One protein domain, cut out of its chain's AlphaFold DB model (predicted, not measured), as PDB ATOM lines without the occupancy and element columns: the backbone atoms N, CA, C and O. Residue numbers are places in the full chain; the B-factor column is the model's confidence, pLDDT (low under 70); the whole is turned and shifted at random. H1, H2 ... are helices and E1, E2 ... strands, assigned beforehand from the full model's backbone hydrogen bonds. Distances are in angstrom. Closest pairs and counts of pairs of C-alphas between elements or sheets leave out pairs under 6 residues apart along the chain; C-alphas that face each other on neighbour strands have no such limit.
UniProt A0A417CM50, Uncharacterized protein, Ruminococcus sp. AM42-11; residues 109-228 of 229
ATOM      1  N   VAL A 109     209.458 268.754 328.640       85.00
ATOM      2  CA  VAL A 109     209.983 267.388 328.590       85.00
ATOM      3  C   VAL A 109     211.460 267.464 328.224       85.00
ATOM      4  O   VAL A 109     211.802 267.699 327.064       85.00
ATOM      5  N   LEU A 110     212.343 267.262 329.203       86.31
ATOM      6  CA  LEU A 110     213.781 267.164 328.944       86.31
ATOM      7  C   LEU A 110     214.174 265.714 328.670       86.31
ATOM      8  O   LEU A 110     213.695 264.795 329.334       86.31
ATOM      9  N   LYS A 111     215.083 265.526 327.715       85.69
ATOM     10  CA  LYS A 111     215.688 264.230 327.403       85.69
ATOM     11  C   LYS A 111     217.202 264.273 327.609       85.69
ATOM     12  O   LYS A 111     217.816 265.306 327.331       85.69
ATOM     13  N   PRO A 112     217.811 263.175 328.077       86.31
ATOM     14  CA  PRO A 112     219.249 263.081 328.220       86.31
ATOM     15  C   PRO A 112     219.906 262.907 326.853       86.31
ATOM     16  O   PRO A 112     219.393 262.214 325.975       86.31
ATOM     17  N   ILE A 113     221.061 263.542 326.683       82.88
ATOM     18  CA  ILE A 113     221.887 263.406 325.489       82.88
ATOM     19  C   ILE A 113     222.888 262.282 325.744       82.88
ATOM     20  O   ILE A 113     223.858 262.436 326.488       82.88
ATOM     21  N   CYS A 114     222.656 261.144 325.101       77.00
ATOM     22  CA  CYS A 114     223.542 259.990 325.157       77.00
ATOM     23  C   CYS A 114     224.261 259.843 323.815       77.00
ATOM     24  O   CYS A 114     223.710 259.288 322.874       77.00
ATOM     25  N   TYR A 115     225.500 260.335 323.729       74.94
ATOM     26  CA  TYR A 115     226.322 260.123 322.540       74.94
ATOM     27  C   TYR A 115     226.862 258.697 322.501       74.94
ATOM     28  O   TYR A 115     227.663 258.312 323.368       74.94
ATOM     29  N   SER A 116     226.478 257.962 321.459       79.62
ATOM     30  CA  SER A 116     227.116 256.703 321.084       79.62
ATOM     31  C   SER A 116     228.584 256.935 320.712       79.62
ATOM     32  O   SER A 116     229.025 258.063 320.471       79.62
ATOM     33  N   PHE A 117     229.377 255.864 320.655       80.88
ATOM     34  CA  PHE A 117     230.757 255.978 320.184       80.88
ATOM     35  C   PHE A 117     230.825 256.521 318.744       80.88
ATOM     36  O   PHE A 117     231.678 257.360 318.458       80.88
ATOM     37  N   SER A 118     229.892 256.120 317.872       82.62
ATOM     38  CA  SER A 118     229.773 256.638 316.503       82.62
ATOM     39  C   SER A 118     229.488 258.137 316.465       82.62
ATOM     40  O   SER A 118     230.141 258.847 315.705       82.62
ATOM     41  N   ASP A 119     228.606 258.653 317.327       84.69
ATOM     42  CA  ASP A 119     228.329 260.098 317.382       84.69
ATOM     43  C   ASP A 119     229.564 260.885 317.819       84.69
ATOM     44  O   ASP A 119     229.862 261.961 317.297       84.69
ATOM     45  N   ARG A 120     230.316 260.346 318.787       86.38
ATOM     46  CA  ARG A 120     231.572 260.955 319.243       86.38
ATOM     47  C   ARG A 120     232.620 260.940 318.139       86.38
ATOM     48  O   ARG A 120     233.284 261.952 317.936       86.38
ATOM     49  N   MET A 121     232.736 259.827 317.415       86.38
ATOM     50  CA  MET A 121     233.649 259.709 316.282       86.38
ATOM     51  C   MET A 121     233.294 260.707 315.175       86.38
ATOM     52  O   MET A 121     234.179 261.403 314.691       86.38
ATOM     53  N   ARG A 122     232.007 260.866 314.852       85.88
ATOM     54  CA  ARG A 122     231.533 261.869 313.889       85.88
ATOM     55  C   ARG A 122     231.874 263.293 314.335       85.88
ATOM     56  O   ARG A 122     232.498 264.048 313.600       85.88
ATOM     57  N   ASN A 123     231.559 263.651 315.580       85.12
ATOM     58  CA  ASN A 123     231.896 264.971 316.124       85.12
ATOM     59  C   ASN A 123     233.413 265.244 316.112       85.12
ATOM     60  O   ASN A 123     233.841 266.389 315.926       85.12
ATOM     61  N   PHE A 124     234.226 264.203 316.323       88.75
ATOM     62  CA  PHE A 124     235.678 264.269 316.199       88.75
ATOM     63  C   PHE A 124     236.099 264.552 314.750       88.75
ATOM     64  O   PHE A 124     236.832 265.517 314.521       88.75
ATOM     65  N   THR A 125     235.607 263.777 313.774       88.94
ATOM     66  CA  THR A 125     235.944 263.959 312.353       88.94
ATOM     67  C   THR A 125     235.480 265.310 311.822       88.94
ATOM     68  O   THR A 125     236.265 266.004 311.181       88.94
ATOM     69  N   ASP A 126     234.267 265.742 312.167       87.25
ATOM     70  CA  ASP A 126     233.718 267.039 311.755       87.25
ATOM     71  C   ASP A 126     234.563 268.188 312.311       87.25
ATOM     72  O   ASP A 126     234.881 269.150 311.617       87.25
ATOM     73  N   SER A 127     235.004 268.078 313.568       87.69
ATOM     74  CA  SER A 127     235.875 269.085 314.175       87.69
ATOM     75  C   SER A 127     237.236 269.183 313.480       87.69
ATOM     76  O   SER A 127     237.761 270.290 313.343       87.69
ATOM     77  N   LEU A 128     237.802 268.053 313.040       85.75
ATOM     78  CA  LEU A 128     239.039 268.033 312.258       85.75
ATOM     79  C   LEU A 128     238.835 268.616 310.856       85.75
ATOM     80  O   LEU A 128     239.635 269.451 310.445       85.75
ATOM     81  N   ALA A 129     237.759 268.234 310.163       85.44
ATOM     82  CA  ALA A 129     237.413 268.750 308.837       85.44
ATOM     83  C   ALA A 129     237.185 270.271 308.853       85.44
ATOM     84  O   ALA A 129     237.595 270.975 307.938       85.44
ATOM     85  N   MET A 130     236.613 270.795 309.940       82.38
ATOM     86  CA  MET A 130     236.460 272.235 310.183       82.38
ATOM     87  C   MET A 130     237.752 272.932 310.654       82.38
ATOM     88  O   MET A 130     237.704 274.093 311.059       82.38
ATOM     89  N   GLY A 131     238.897 272.242 310.692       86.00
ATOM     90  CA  GLY A 131     240.190 272.833 311.048       86.00
ATOM     91  C   GLY A 131     240.346 273.219 312.524       86.00
ATOM     92  O   GLY A 131     241.245 273.982 312.867       86.00
ATOM     93  N   LYS A 132     239.511 272.696 313.436       86.00
ATOM     94  CA  LYS A 132     239.516 273.099 314.861       86.00
ATOM     95  C   LYS A 132     240.708 272.552 315.662       86.00
ATOM     96  O   LYS A 132     240.880 272.903 316.830       86.00
ATOM     97  N   GLY A 133     241.534 271.703 315.049       90.12
ATOM     98  CA  GLY A 133     242.734 271.110 315.642       90.12
ATOM     99  C   GLY A 133     242.464 269.886 316.529       90.12
ATOM    100  O   GLY A 133     241.385 269.713 317.100       90.12
ATOM    101  N   ILE A 134     243.478 269.025 316.678       91.25
ATOM    102  CA  ILE A 134     243.332 267.707 317.323       91.25
ATOM    103  C   ILE A 134     242.923 267.786 318.799       91.25
ATOM    104  O   ILE A 134     242.058 267.034 319.241       91.25
ATOM    105  N   LYS A 135     243.474 268.741 319.565       90.56
ATOM    106  CA  LYS A 135     243.126 268.925 320.987       90.56
ATOM    107  C   LYS A 135     241.656 269.300 321.174       90.56
ATOM    108  O   LYS A 135     241.040 268.880 322.150       90.56
ATOM    109  N   PHE A 136     241.100 270.096 320.261       89.94
ATOM    110  CA  PHE A 136     239.681 270.432 320.284       89.94
ATOM    111  C   PHE A 136     238.839 269.212 319.909       89.94
ATOM    112  O   PHE A 136     237.902 268.886 320.630       89.94
ATOM    113  N   ALA A 137     239.202 268.517 318.826       87.62
ATOM    114  CA  ALA A 137     238.470 267.349 318.348       87.62
ATOM    115  C   ALA A 137     238.390 266.239 319.412       87.62
ATOM    116  O   ALA A 137     237.320 265.675 319.631       87.62
ATOM    117  N   LEU A 138     239.479 265.985 320.152       89.50
ATOM    118  CA  LEU A 138     239.526 264.982 321.229       89.50
ATOM    119  C   LEU A 138     238.501 265.224 322.352       89.50
ATOM    120  O   LEU A 138     238.133 264.279 323.051       89.50
ATOM    121  N   ARG A 139     237.974 266.449 322.499       88.19
ATOM    122  CA  ARG A 139     236.896 266.743 323.459       88.19
ATOM    123  C   ARG A 139     235.615 265.963 323.167       88.19
ATOM    124  O   ARG A 139     234.848 265.735 324.095       88.19
ATOM    125  N   ALA A 140     235.403 265.496 321.934       85.12
ATOM    126  CA  ALA A 140     234.270 264.635 321.594       85.12
ATOM    127  C   ALA A 140     234.252 263.321 322.403       85.12
ATOM    128  O   ALA A 140     233.188 262.755 322.646       85.12
ATOM    129  N   PHE A 141     235.414 262.850 322.869       85.06
ATOM    130  CA  PHE A 141     235.530 261.642 323.689       85.06
ATOM    131  C   PHE A 141     235.547 261.921 325.194       85.06
ATOM    132  O   PHE A 141     235.420 260.985 325.987       85.06
ATOM    133  N   GLN A 142     235.661 263.187 325.600       83.88
ATOM    134  CA  GLN A 142     235.712 263.557 327.007       83.88
ATOM    135  C   GLN A 142     234.388 263.203 327.691       83.88
ATOM    136  O   GLN A 142     233.301 263.534 327.213       83.88
ATOM    137  N   LYS A 143     234.471 262.488 328.816       79.50
ATOM    138  CA  LYS A 143     233.286 262.181 329.618       79.50
ATOM    139  C   LYS A 143     232.808 263.455 330.331       79.50
ATOM    140  O   LYS A 143     233.649 264.191 330.852       79.50
ATOM    141  N   PRO A 144     231.492 263.715 330.369       79.19
ATOM    142  CA  PRO A 144     230.947 264.801 331.172       79.19
ATOM    143  C   PRO A 144     231.247 264.564 332.655       79.19
ATOM    144  O   PRO A 144     231.258 263.424 333.124       79.19
ATOM    145  N   THR A 145     231.500 265.646 333.389       84.81
ATOM    146  CA  THR A 145     231.728 265.611 334.834       84.81
ATOM    147  C   THR A 145     230.427 265.908 335.574       84.81
ATOM    148  O   THR A 145     229.808 266.963 335.394       84.81
ATOM    149  N   PHE A 146     230.020 264.964 336.420       87.25
ATOM    150  CA  PHE A 146     228.814 265.054 337.236       87.25
ATOM    151  C   PHE A 146     229.168 265.104 338.720       87.25
ATOM    152  O   PHE A 146     230.082 264.405 339.158       87.25
ATOM    153  N   SER A 147     228.424 265.895 339.492       91.62
ATOM    154  CA  SER A 147     228.294 265.663 340.928       91.62
ATOM    155  C   SER A 147     227.520 264.362 341.175       91.62
ATOM    156  O   SER A 147     226.899 263.802 340.266       91.62
ATOM    157  N   TYR A 148     227.540 263.874 342.415       88.25
ATOM    158  CA  TYR A 148     226.775 262.686 342.792       88.25
ATOM    159  C   TYR A 148     225.270 262.854 342.504       88.25
ATOM    160  O   TYR A 148     224.665 261.994 341.862       88.25
ATOM    161  N   GLU A 149     224.690 264.000 342.875       87.19
ATOM    162  CA  GLU A 149     223.266 264.286 342.650       87.19
ATOM    163  C   GLU A 149     222.924 264.456 341.166       87.19
ATOM    164  O   GLU A 149     221.932 263.907 340.686       87.19
ATOM    165  N   GLU A 150     223.783 265.127 340.392       90.75
ATOM    166  CA  GLU A 150     223.616 265.225 338.938       90.75
ATOM    167  C   GLU A 150     223.627 263.847 338.279       90.75
ATOM    168  O   GLU A 150     222.805 263.574 337.406       90.75
ATOM    169  N   HIS A 151     224.536 262.965 338.701       88.31
ATOM    170  CA  HIS A 151     224.626 261.614 338.161       88.31
ATOM    171  C   HIS A 151     223.377 260.786 338.488       88.31
ATOM    172  O   HIS A 151     222.869 260.062 337.624       88.31
ATOM    173  N   LYS A 152     222.857 260.922 339.713       85.75
ATOM    174  CA  LYS A 152     221.626 260.265 340.163       85.75
ATOM    175  C   LYS A 152     220.423 260.714 339.333       85.75
ATOM    176  O   LYS A 152     219.756 259.866 338.738       85.75
ATOM    177  N   VAL A 153     220.203 262.026 339.220       85.12
ATOM    178  CA  VAL A 153     219.106 262.611 338.431       85.12
ATOM    179  C   VAL A 153     219.234 262.240 336.955       85.12
ATOM    180  O   VAL A 153     218.273 261.770 336.348       85.12
ATOM    181  N   PHE A 154     220.428 262.370 336.373       86.88
ATOM    182  CA  PHE A 154     220.669 262.017 334.975       86.88
ATOM    183  C   PHE A 154     220.330 260.547 334.693       86.88
ATOM    184  O   PHE A 154     219.611 260.244 333.744       86.88
ATOM    185  N   THR A 155     220.782 259.629 335.553       83.31
ATOM    186  CA  THR A 155     220.508 258.190 335.413       83.31
ATOM    187  C   THR A 155     219.019 257.870 335.552       83.31
ATOM    188  O   THR A 155     218.510 257.004 334.842       83.31
ATOM    189  N   GLN A 156     218.302 258.568 336.435       79.75
ATOM    190  CA  GLN A 156     216.850 258.420 336.572       79.75
ATOM    191  C   GLN A 156     216.112 258.862 335.305       79.75
ATOM    192  O   GLN A 156     215.254 258.129 334.821       79.75
ATOM    193  N   ILE A 157     216.480 260.008 334.725       79.44
ATOM    194  CA  ILE A 157     215.864 260.505 333.486       79.44
ATOM    195  C   ILE A 157     216.158 259.552 332.319       79.44
ATOM    196  O   ILE A 157     215.269 259.272 331.520       79.44
ATOM    197  N   VAL A 158     217.377 259.004 332.237       79.06
ATOM    198  CA  VAL A 158     217.740 257.986 331.231       79.06
ATOM    199  C   VAL A 158     216.861 256.739 331.346       79.06
ATOM    200  O   VAL A 158     216.438 256.208 330.325       79.06
ATOM    201  N   LYS A 159     216.574 256.274 332.569       74.00
ATOM    202  CA  LYS A 159     215.749 255.077 332.798       74.00
ATOM    203  C   LYS A 159     214.261 255.315 332.541       74.00
ATOM    204  O   LYS A 159     213.612 254.454 331.961       74.00
ATOM    205  N   ASN A 160     213.735 256.459 332.977       68.31
ATOM    206  CA  ASN A 160     212.290 256.692 333.047       68.31
ATOM    207  C   ASN A 160     211.751 257.544 331.890       68.31
ATOM    208  O   ASN A 160     210.544 257.686 331.744       68.31
ATOM    209  N   GLY A 161     212.617 258.122 331.055       60.91
ATOM    210  CA  GLY A 161     212.229 258.787 329.811       60.91
ATOM    211  C   GLY A 161     211.592 260.173 329.960       60.91
ATOM    212  O   GLY A 161     211.646 260.942 328.999       60.91
ATOM    213  N   THR A 162     211.051 260.541 331.131       61.97
ATOM    214  CA  THR A 162     210.599 261.913 331.413       61.97
ATOM    215  C   THR A 162     210.820 262.353 332.868       61.97
ATOM    216  O   THR A 162     210.784 261.563 333.809       61.97
ATOM    217  N   ILE A 163     211.025 263.660 333.056       64.12
ATOM    218  CA  ILE A 163     211.104 264.319 334.373       64.12
ATOM    219  C   ILE A 163     209.770 264.277 335.123       64.12
ATOM    220  O   ILE A 163     209.747 264.160 336.344       64.12
ATOM    221  N   SER A 164     208.654 264.356 334.399       59.50
ATOM    222  CA  SER A 164     207.324 264.385 335.006       59.50
ATOM    223  C   SER A 164     207.003 263.102 335.762       59.50
ATOM    224  O   SER A 164     206.380 263.170 336.818       59.50
ATOM    225  N   ASP A 165     207.449 261.952 335.258       61.44
ATOM    226  CA  ASP A 165     207.260 260.674 335.943       61.44
ATOM    227  C   ASP A 165     208.069 260.634 337.245       61.44
ATOM    228  O   ASP A 165     207.619 260.080 338.248       61.44
ATOM    229  N   HIS A 166     209.233 261.295 337.260       62.97
ATOM    230  CA  HIS A 166     210.046 261.435 338.460       62.97
ATOM    231  C   HIS A 166     209.402 262.368 339.492       62.97
ATOM    232  O   HIS A 166     209.271 261.976 340.648       62.97
ATOM    233  N   LEU A 167     208.927 263.551 339.094       64.38
ATOM    234  CA  LEU A 167     208.203 264.451 340.002       64.38
ATOM    235  C   LEU A 167     206.941 263.783 340.574       64.38
ATOM    236  O   LEU A 167     206.685 263.865 341.773       64.38
ATOM    237  N   CYS A 168     206.206 263.027 339.752       64.38
ATOM    238  CA  CYS A 168     205.047 262.257 340.207       64.38
ATOM    239  C   CYS A 168     205.447 261.134 341.184       64.38
ATOM    240  O   CYS A 168     204.739 260.868 342.157       64.38
ATOM    241  N   SER A 169     206.600 260.488 340.966       65.19
ATOM    242  CA  SER A 169     207.147 259.499 341.904       65.19
ATOM    243  C   SER A 169     207.549 260.129 343.240       65.19
ATOM    244  O   SER A 169     207.178 259.594 344.283       65.19
ATOM    245  N   LEU A 170     208.194 261.302 343.213       66.69
ATOM    246  CA  LEU A 170     208.574 262.051 344.409       66.69
ATOM    247  C   LEU A 170     207.336 262.421 345.223       66.69
ATOM    248  O   LEU A 170     207.288 262.108 346.405       66.69
ATOM    249  N   GLN A 171     206.297 262.961 344.583       68.19
ATOM    250  CA  GLN A 171     205.039 263.309 345.246       68.19
ATOM    251  C   GLN A 171     204.383 262.098 345.933       68.19
ATOM    252  O   GLN A 171     203.926 262.194 347.075       68.19
ATOM    253  N   LYS A 172     204.373 260.928 345.276       71.31
ATOM    254  CA  LYS A 172     203.866 259.675 345.865       71.31
ATOM    255  C   LYS A 172     204.710 259.192 347.045       71.31
ATOM    256  O   LYS A 172     204.173 258.565 347.955       71.31
ATOM    257  N   GLU A 173     206.017 259.437 347.034       69.19
ATOM    258  CA  GLU A 173     206.910 259.110 348.150       69.19
ATOM    259  C   GLU A 173     206.720 260.072 349.329       69.19
ATOM    260  O   GLU A 173     206.626 259.613 350.466       69.19
ATOM    261  N   THR A 174     206.549 261.377 349.082       64.44
ATOM    262  CA  THR A 174     206.298 262.376 350.139       64.44
ATOM    263  C   THR A 174     204.958 262.141 350.843       64.44
ATOM    264  O   THR A 174     204.849 262.318 352.057       64.44
ATOM    265  N   GLN A 175     203.943 261.658 350.115       66.75
ATOM    266  CA  GLN A 175     202.643 261.295 350.692       66.75
ATOM    267  C   GLN A 175     202.733 260.166 351.734       66.75
ATOM    268  O   GLN A 175     201.927 260.148 352.668       66.75
ATOM    269  N   LYS A 176     203.723 259.267 351.624       71.50
ATOM    270  CA  LYS A 176     203.919 258.120 352.533       71.50
ATOM    271  C   LYS A 176     204.575 258.484 353.868       71.50
ATOM    272  O   LYS A 176     204.582 257.655 354.774       71.50
ATOM    273  N   VAL A 177     205.137 259.685 354.008       71.06
ATOM    274  CA  VAL A 177     205.820 260.108 355.241       71.06
ATOM    275  C   VAL A 177     204.770 260.541 356.282       71.06
ATOM    276  O   VAL A 177     203.851 261.283 355.930       71.06
ATOM    277  N   PRO A 178     204.834 260.107 357.555       65.56
ATOM    278  CA  PRO A 178     203.840 260.462 358.570       65.56
ATOM    279  C   PRO A 178     204.121 261.860 359.147       65.56
ATOM    280  O   PRO A 178     204.587 262.003 360.272       65.56
ATOM    281  N   VAL A 179     203.869 262.898 358.349       76.25
ATOM    282  CA  VAL A 179     204.073 264.316 358.705       76.25
ATOM    283  C   VAL A 179     202.781 265.105 358.466       76.25
ATOM    284  O   VAL A 179     201.947 264.686 357.658       76.25
ATOM    285  N   ALA A 180     202.605 266.234 359.157       76.44
ATOM    286  CA  ALA A 180     201.499 267.161 358.919       76.44
ATOM    287  C   ALA A 180     201.469 267.637 357.453       76.44
ATOM    288  O   ALA A 180     202.519 267.828 356.841       76.44
ATOM    289  N   GLU A 181     200.275 267.855 356.892       72.12
ATOM    290  CA  GLU A 181     200.097 268.179 355.464       72.12
ATOM    291  C   GLU A 181     200.876 269.425 355.023       72.12
ATOM    292  O   GLU A 181     201.593 269.360 354.030       72.12
ATOM    293  N   LYS A 182     200.867 270.497 355.825       73.12
ATOM    294  CA  LYS A 182     201.658 271.711 355.548       73.12
ATOM    295  C   LYS A 182     203.160 271.435 355.418       73.12
ATOM    296  O   LYS A 182     203.817 271.940 354.520       73.12
ATOM    297  N   GLN A 183     203.704 270.577 356.280       72.88
ATOM    298  CA  GLN A 183     205.121 270.206 356.224       72.88
ATOM    299  C   GLN A 183     205.426 269.306 355.020       72.88
ATOM    300  O   GLN A 183     206.525 269.359 354.476       72.88
ATOM    301  N   LYS A 184     204.466 268.490 354.565       70.81
ATOM    302  CA  LYS A 184     204.624 267.701 353.333       70.81
ATOM    303  C   LYS A 184     204.707 268.592 352.098       70.81
ATOM    304  O   LYS A 184     205.509 268.297 351.217       70.81
ATOM    305  N   GLU A 185     203.899 269.647 352.044       72.56
ATOM    306  CA  GLU A 185     203.921 270.627 350.954       72.56
ATOM    307  C   GLU A 185     205.255 271.377 350.907       72.56
ATOM    308  O   GLU A 185     205.899 271.392 349.860       72.56
ATOM    309  N   GLU A 186     205.735 271.878 352.049       77.06
ATOM    310  CA  GLU A 186     207.039 272.551 352.148       77.06
ATOM    311  C   GLU A 186     208.202 271.640 351.716       77.06
ATOM    312  O   GLU A 186     209.079 272.048 350.952       77.06
ATOM    313  N   ILE A 187     208.203 270.376 352.159       72.94
ATOM    314  CA  ILE A 187     209.227 269.393 351.771       72.94
ATOM    315  C   ILE A 187     209.164 269.112 350.267       72.94
ATOM    316  O   ILE A 187     210.201 269.054 349.602       72.94
ATOM    317  N   LEU A 188     207.962 268.929 349.716       70.25
ATOM    318  CA  LEU A 188     207.781 268.663 348.292       70.25
ATOM    319  C   LEU A 188     208.263 269.844 347.445       70.25
ATOM    320  O   LEU A 188     208.921 269.631 346.423       70.25
ATOM    321  N   GLU A 189     207.980 271.073 347.873       75.69
ATOM    322  CA  GLU A 189     208.437 272.279 347.191       75.69
ATOM    323  C   GLU A 189     209.967 272.377 347.209       75.69
ATOM    324  O   GLU A 189     210.584 272.531 346.153       75.69
ATOM    325  N   GLN A 190     210.599 272.192 348.371       77.44
ATOM    326  CA  GLN A 190     212.059 272.221 348.498       77.44
ATOM    327  C   GLN A 190     212.742 271.161 347.627       77.44
ATOM    328  O   GLN A 190     213.690 271.466 346.898       77.44
ATOM    329  N   VAL A 191     212.246 269.920 347.656       73.81
ATOM    330  CA  VAL A 191     212.783 268.822 346.838       73.81
ATOM    331  C   VAL A 191     212.601 269.114 345.345       73.81
ATOM    332  O   VAL A 191     213.514 268.873 344.552       73.81
ATOM    333  N   SER A 192     211.458 269.680 344.953       74.00
ATOM    334  CA  SER A 192     211.183 270.053 343.561       74.00
ATOM    335  C   SER A 192     212.099 271.180 343.081       74.00
ATOM    336  O   SER A 192     212.635 271.107 341.973       74.00
ATOM    337  N   GLN A 193     212.333 272.196 343.916       79.50
ATOM    338  CA  GLN A 193     213.253 273.290 343.605       79.50
ATOM    339  C   GLN A 193     214.686 272.783 343.417       79.50
ATOM    340  O   GLN A 193     215.349 273.164 342.450       79.50
ATOM    341  N   GLU A 194     215.160 271.900 344.297       83.06
ATOM    342  CA  GLU A 194     216.510 271.345 344.194       83.06
ATOM    343  C   GLU A 194     216.671 270.465 342.949       83.06
ATOM    344  O   GLU A 194     217.648 270.592 342.205       83.06
ATOM    345  N   TYR A 195     215.663 269.646 342.642       82.00
ATOM    346  CA  TYR A 195     215.638 268.863 341.413       82.00
ATOM    347  C   TYR A 195     215.724 269.760 340.166       82.00
ATOM    348  O   TYR A 195     216.536 269.512 339.272       82.00
ATOM    349  N   LEU A 196     214.957 270.855 340.121       82.56
ATOM    350  CA  LEU A 196     215.001 271.827 339.023       82.56
ATOM    351  C   LEU A 196     216.365 272.523 338.907       82.56
ATOM    352  O   LEU A 196     216.858 272.701 337.789       82.56
ATOM    353  N   ARG A 197     217.032 272.855 340.020       86.75
ATOM    354  CA  ARG A 197     218.405 273.396 339.990       86.75
ATOM    355  C   ARG A 197     219.389 272.415 339.356       86.75
ATOM    356  O   ARG A 197     220.200 272.818 338.515       86.75
ATOM    357  N   ILE A 198     219.289 271.129 339.695       89.62
ATOM    358  CA  ILE A 198     220.114 270.075 339.090       89.62
ATOM    359  C   ILE A 198     219.854 269.993 337.580       89.62
ATOM    360  O   ILE A 198     220.802 269.922 336.795       89.62
ATOM    361  N   LEU A 199     218.594 270.080 337.143       88.19
ATOM    362  CA  LEU A 199     218.246 270.105 335.719       88.19
ATOM    363  C   LEU A 199     218.850 271.307 334.987       88.19
ATOM    364  O   LEU A 199     219.409 271.143 333.901       88.19
ATOM    365  N   VAL A 200     218.790 272.504 335.579       88.88
ATOM    366  CA  VAL A 200     219.430 273.708 335.023       88.88
ATOM    367  C   VAL A 200     220.940 273.500 334.888       88.88
ATOM    368  O   VAL A 200     221.508 273.828 333.843       88.88
ATOM    369  N   SER A 201     221.592 272.898 335.888       90.62
ATOM    370  CA  SER A 201     223.021 272.558 335.813       90.62
ATOM    371  C   SER A 201     223.322 271.581 334.669       90.62
ATOM    372  O   SER A 201     224.185 271.841 333.825       90.62
ATOM    373  N   LEU A 202     222.564 270.486 334.571       90.12
ATOM    374  CA  LEU A 202     222.717 269.485 333.512       90.12
ATOM    375  C   LEU A 202     222.479 270.077 332.111       90.12
ATOM    376  O   LEU A 202     223.201 269.745 331.163       90.12
ATOM    377  N   TYR A 203     221.517 270.993 331.972       89.25
ATOM    378  CA  TYR A 203     221.259 271.709 330.722       89.25
ATOM    379  C   TYR A 203     222.421 272.629 330.338       89.25
ATOM    380  O   TYR A 203     222.906 272.570 329.207       89.25
ATOM    381  N   LYS A 204     222.956 273.408 331.289       86.62
ATOM    382  CA  LYS A 204     224.160 274.235 331.080       86.62
ATOM    383  C   LYS A 204     225.374 273.399 330.671       86.62
ATOM    384  O   LYS A 204     226.157 273.818 329.819       86.62
ATOM    385  N   LYS A 205     225.497 272.185 331.216       87.69
ATOM    386  CA  LYS A 205     226.516 271.193 330.833       87.69
ATOM    387  C   LYS A 205     226.240 270.508 329.488       87.69
ATOM    388  O   LYS A 205     227.016 269.641 329.081       87.69
ATOM    389  N   LYS A 206     225.174 270.894 328.776       87.50
ATOM    390  CA  LYS A 206     224.754 270.347 327.474       87.50
ATOM    391  C   LYS A 206     224.483 268.843 327.517       87.50
ATOM    392  O   LYS A 206     224.762 268.141 326.548       87.50
ATOM    393  N   GLN A 207     223.977 268.358 328.649       88.50
ATOM    394  CA  GLN A 207     223.637 266.948 328.858       88.50
ATOM    395  C   GLN A 207     222.140 266.684 328.699       88.50
ATOM    396  O   GLN A 207     221.731 265.533 328.594       88.50
ATOM    397  N   LEU A 208     221.328 267.741 328.647       88.50
ATOM    398  CA  LEU A 208     219.890 267.667 328.429       88.50
ATOM    399  C   LEU A 208     219.493 268.466 327.188       88.50
ATOM    400  O   LEU A 208     220.136 269.458 326.837       88.50
ATOM    401  N   VAL A 209     218.397 268.050 326.564       89.06
ATOM    402  CA  VAL A 209     217.710 268.772 325.490       89.06
ATOM    403  C   VAL A 209     216.235 268.921 325.830       89.06
ATOM    404  O   VAL A 209     215.632 268.013 326.401       89.06
ATOM    405  N   ILE A 210     215.645 270.054 325.459       91.50
ATOM    406  CA  ILE A 210     214.208 270.290 325.581       91.50
ATOM    407  C   ILE A 210     213.526 269.615 324.392       91.50
ATOM    408  O   ILE A 210     213.610 270.104 323.273       91.50
ATOM    409  N   SER A 211     212.878 268.473 324.608       89.81
ATOM    410  CA  SER A 211     212.240 267.697 323.536       89.81
ATOM    411  C   SER A 211     210.908 268.299 323.087       89.81
ATOM    412  O   SER A 211     210.583 268.247 321.903       89.81
ATOM    413  N   CYS A 212     210.121 268.812 324.027       89.12
ATOM    414  CA  CYS A 212     208.895 269.569 323.789       89.12
ATOM    415  C   CYS A 212     208.510 270.338 325.054       89.12
ATOM    416  O   CYS A 212     209.012 270.055 326.146       89.12
ATOM    417  N   ILE A 213     207.610 271.302 324.896       88.19
ATOM    418  CA  ILE A 213     206.934 271.976 326.002       88.19
ATOM    419  C   ILE A 213     205.525 271.396 326.064       88.19
ATOM    420  O   ILE A 213     204.863 271.282 325.034       88.19
ATOM    421  N   ARG A 214     205.087 270.992 327.253       79.31
ATOM    422  CA  ARG A 214     203.712 270.578 327.499       79.31
ATOM    423  C   ARG A 214     202.836 271.821 327.516       79.31
ATOM    424  O   ARG A 214     203.120 272.778 328.237       79.31
ATOM    425  N   GLU A 215     201.768 271.792 326.736       61.44
ATOM    426  CA  GLU A 215     200.662 272.726 326.902       61.44
ATOM    427  C   GLU A 215     199.884 272.303 328.152       61.44
ATOM    428  O   GLU A 215     198.904 271.573 328.080       61.44
ATOM    429  N   GLU A 216     200.347 272.706 329.333       49.78
ATOM    430  CA  GLU A 216     199.440 272.781 330.477       49.78
ATOM    431  C   GLU A 216     198.601 274.046 330.289       49.78
ATOM    432  O   GLU A 216     199.165 275.136 330.142       49.78
ATOM    433  N   GLY A 217     197.274 273.873 330.202       38.97
ATOM    434  CA  GLY A 217     196.285 274.905 329.887       38.97
ATOM    435  C   GLY A 217     196.662 276.266 330.462       38.97
ATOM    436  O   GLY A 217     196.814 276.421 331.671       38.97
ATOM    437  N   GLY A 218     196.843 277.247 329.573       31.81
ATOM    438  CA  GLY A 218     197.462 278.551 329.835       31.81
ATOM    439  C   GLY A 218     196.815 279.443 330.905       31.81
ATOM    440  O   GLY A 218     197.247 280.584 331.044       31.81
ATOM    441  N   LEU A 219     195.832 278.950 331.663       36.16
ATOM    442  CA  LEU A 219     195.219 279.628 332.806       36.16
ATOM    443  C   LEU A 219     195.516 278.967 334.169       36.16
ATOM    444  O   LEU A 219     195.707 279.688 335.146       36.16
ATOM    445  N   GLU A 220     195.675 277.644 334.267       35.97
ATOM    446  CA  GLU A 220     195.679 276.982 335.587       35.97
ATOM    447  C   GLU A 220     196.989 277.145 336.380       35.97
ATOM    448  O   GLU A 220     196.976 277.107 337.606       35.97
ATOM    449  N   ALA A 221     198.132 277.368 335.723       37.56
ATOM    450  CA  ALA A 221     199.410 277.527 336.432       37.56
ATOM    451  C   ALA A 221     199.519 278.870 337.184       37.56
ATOM    452  O   ALA A 221     200.171 278.941 338.223       37.56
ATOM    453  N   LYS A 222     198.852 279.929 336.696       37.47
ATOM    454  CA  LYS A 222     198.758 281.210 337.419       37.47
ATOM    455  C   LYS A 222     197.723 281.147 338.543       37.47
ATOM    456  O   LYS A 222     197.962 281.697 339.612       37.47
ATOM    457  N   GLU A 223     196.616 280.439 338.331       38.97
ATOM    458  CA  GLU A 223     195.554 280.290 339.334       38.97
ATOM    459  C   GLU A 223     195.967 279.379 340.499       38.97
ATOM    460  O   GLU A 223     195.641 279.674 341.645       38.97
ATOM    461  N   ARG A 224     196.783 278.344 340.256       37.91
ATOM    462  CA  ARG A 224     197.315 277.486 341.330       37.91
ATOM    463  C   ARG A 224     198.319 278.191 342.244       37.91
ATOM    464  O   ARG A 224     198.434 277.796 343.394       37.91
ATOM    465  N   MET A 225     199.002 279.242 341.781       36.03
ATOM    466  CA  MET A 225     199.827 280.092 342.656       36.03
ATOM    467  C   MET A 225     199.011 281.180 343.368       36.03
ATOM    468  O   MET A 225     199.359 281.562 344.479       36.03
ATOM    469  N   ALA A 226     197.916 281.658 342.770       38.41
ATOM    470  CA  ALA A 226     197.020 282.621 343.417       38.41
ATOM    471  C   ALA A 226     196.129 281.983 344.502       38.41
ATOM    472  O   ALA A 226     195.680 282.682 345.402       38.41
ATOM    473  N   ALA A 227     195.892 280.669 344.438       32.09
ATOM    474  CA  ALA A 227     195.100 279.924 345.420       32.09
ATOM    475  C   ALA A 227     195.900 279.436 346.650       32.09
ATOM    476  O   ALA A 227     195.327 278.790 347.523       32.09
ATOM    477  N   VAL A 228     197.208 279.721 346.712       37.72
ATOM    478  CA  VAL A 228     198.109 279.354 347.828       37.72
ATOM    479  C   VAL A 228     198.535 280.593 348.645       37.72
ATOM    480  O   VAL A 228     199.425 280.512 349.487       37.72
TER     481      VAL A 228
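AT A GLANCE: This is residues 109 to 228 of the 229 residues of an uncharacterized protein of Ruminococcus sp. AM42-11 (UniProt A0A417CM50). Picture a long, loose model of two lobes: a small two-stranded sheet, E1 and E2, lies near the middle of the length with H3, H4 and H5 gathered beside it, and the helical hairpin of H1 and H2 makes a separate lobe at one end. The hairpin of H4 and H5 reaches toward the other end, and residues 215 to 228, with H6, stick out as a free tail. The printed part has 120 residues, with six named helices and two strands in the order E1 H1 H2 H3 H4 H5 E2 H6; the sheet E1 - E2 is antiparallel and the class is mostly helix. The whole is loose, with a radius of gyration of the C-alphas of 19.2 A, and elongated, spanning 60 by 32 by 19 A.

IN THESE COORDINATES: Find C-alpha 109 at (209.983, 267.388, 328.590), where E1 begins; it runs 10.2 A over residues 109 to 112. Its partner E2, residues 208 to 213, is 13.9 A long. H5, residues 181 to 204, is the longest helix at 34.8 A and ends with C-alpha 204 at (224.160, 274.235, 331.080). H3, residues 148 to 160, measures 18.5 A, and H4, residues 163 to 175, 18.6 A. Farther out, H1 spans residues 117 to 129 over 18.3 A and H2 residues 134 to 141 over 11.8 A. H6, residues 220 to 226 and 9.7 A long, ends with C-alpha 226 at (197.020, 282.621, 343.417).

HOW THE PARTS SIT: Look first at E1 and E2, antiparallel at 158 degrees: N 109 and O 212 are 2.8 A apart and N 209 and O 111 2.9 A, both within hydrogen-bond range. The closest C-alphas of E1 and H3 are Pro 112 and Val 158, 6.1 A apart. H3 touches H5 with its residues 149 to 154 alone, about perpendicular at 88 degrees, closest at the C-alphas of Glu 150 and Ile 198, 6.0 A. H3 and H4 touch only at the corner, closest at the C-alphas of Ile 157 and Ile 163, 6.2 A. H4 and H5 form a helical hairpin, a shallow tilt of 25 degrees, opposite ways; H5 touches H4 with residues 184 to 192 alone, closest at the C-alphas of Thr 174 and Lys 184, 6.4 A. H1 and H2, another helical hairpin, touch at a shallow tilt of 18 degrees, opposite ways, with the C-alphas of Phe 124 and Ala 137 closest at 4.7 A; both are apart from H4 and H5, for instance. H6 touches no helix. Every O i to N i+4 pair is within hydrogen-bond range in H1, H3, H4 and H5, against 2 of 3 in H6 and 1 of 4 in H2, where 4 of 5 O i to N i+3 pairs are within range.

THE WHOLE: The two C-alphas farthest apart, of Gly 131 and Ala 180, are 61.8 A apart. The printed part has no cut, and no link is long. Residues 177 to 182 and 215 to 228 stand free. The mean pLDDT of the printed part is 75.7; look for values under 70 at residues 160 to 171, 173 to 175, 178 and 215 to 228.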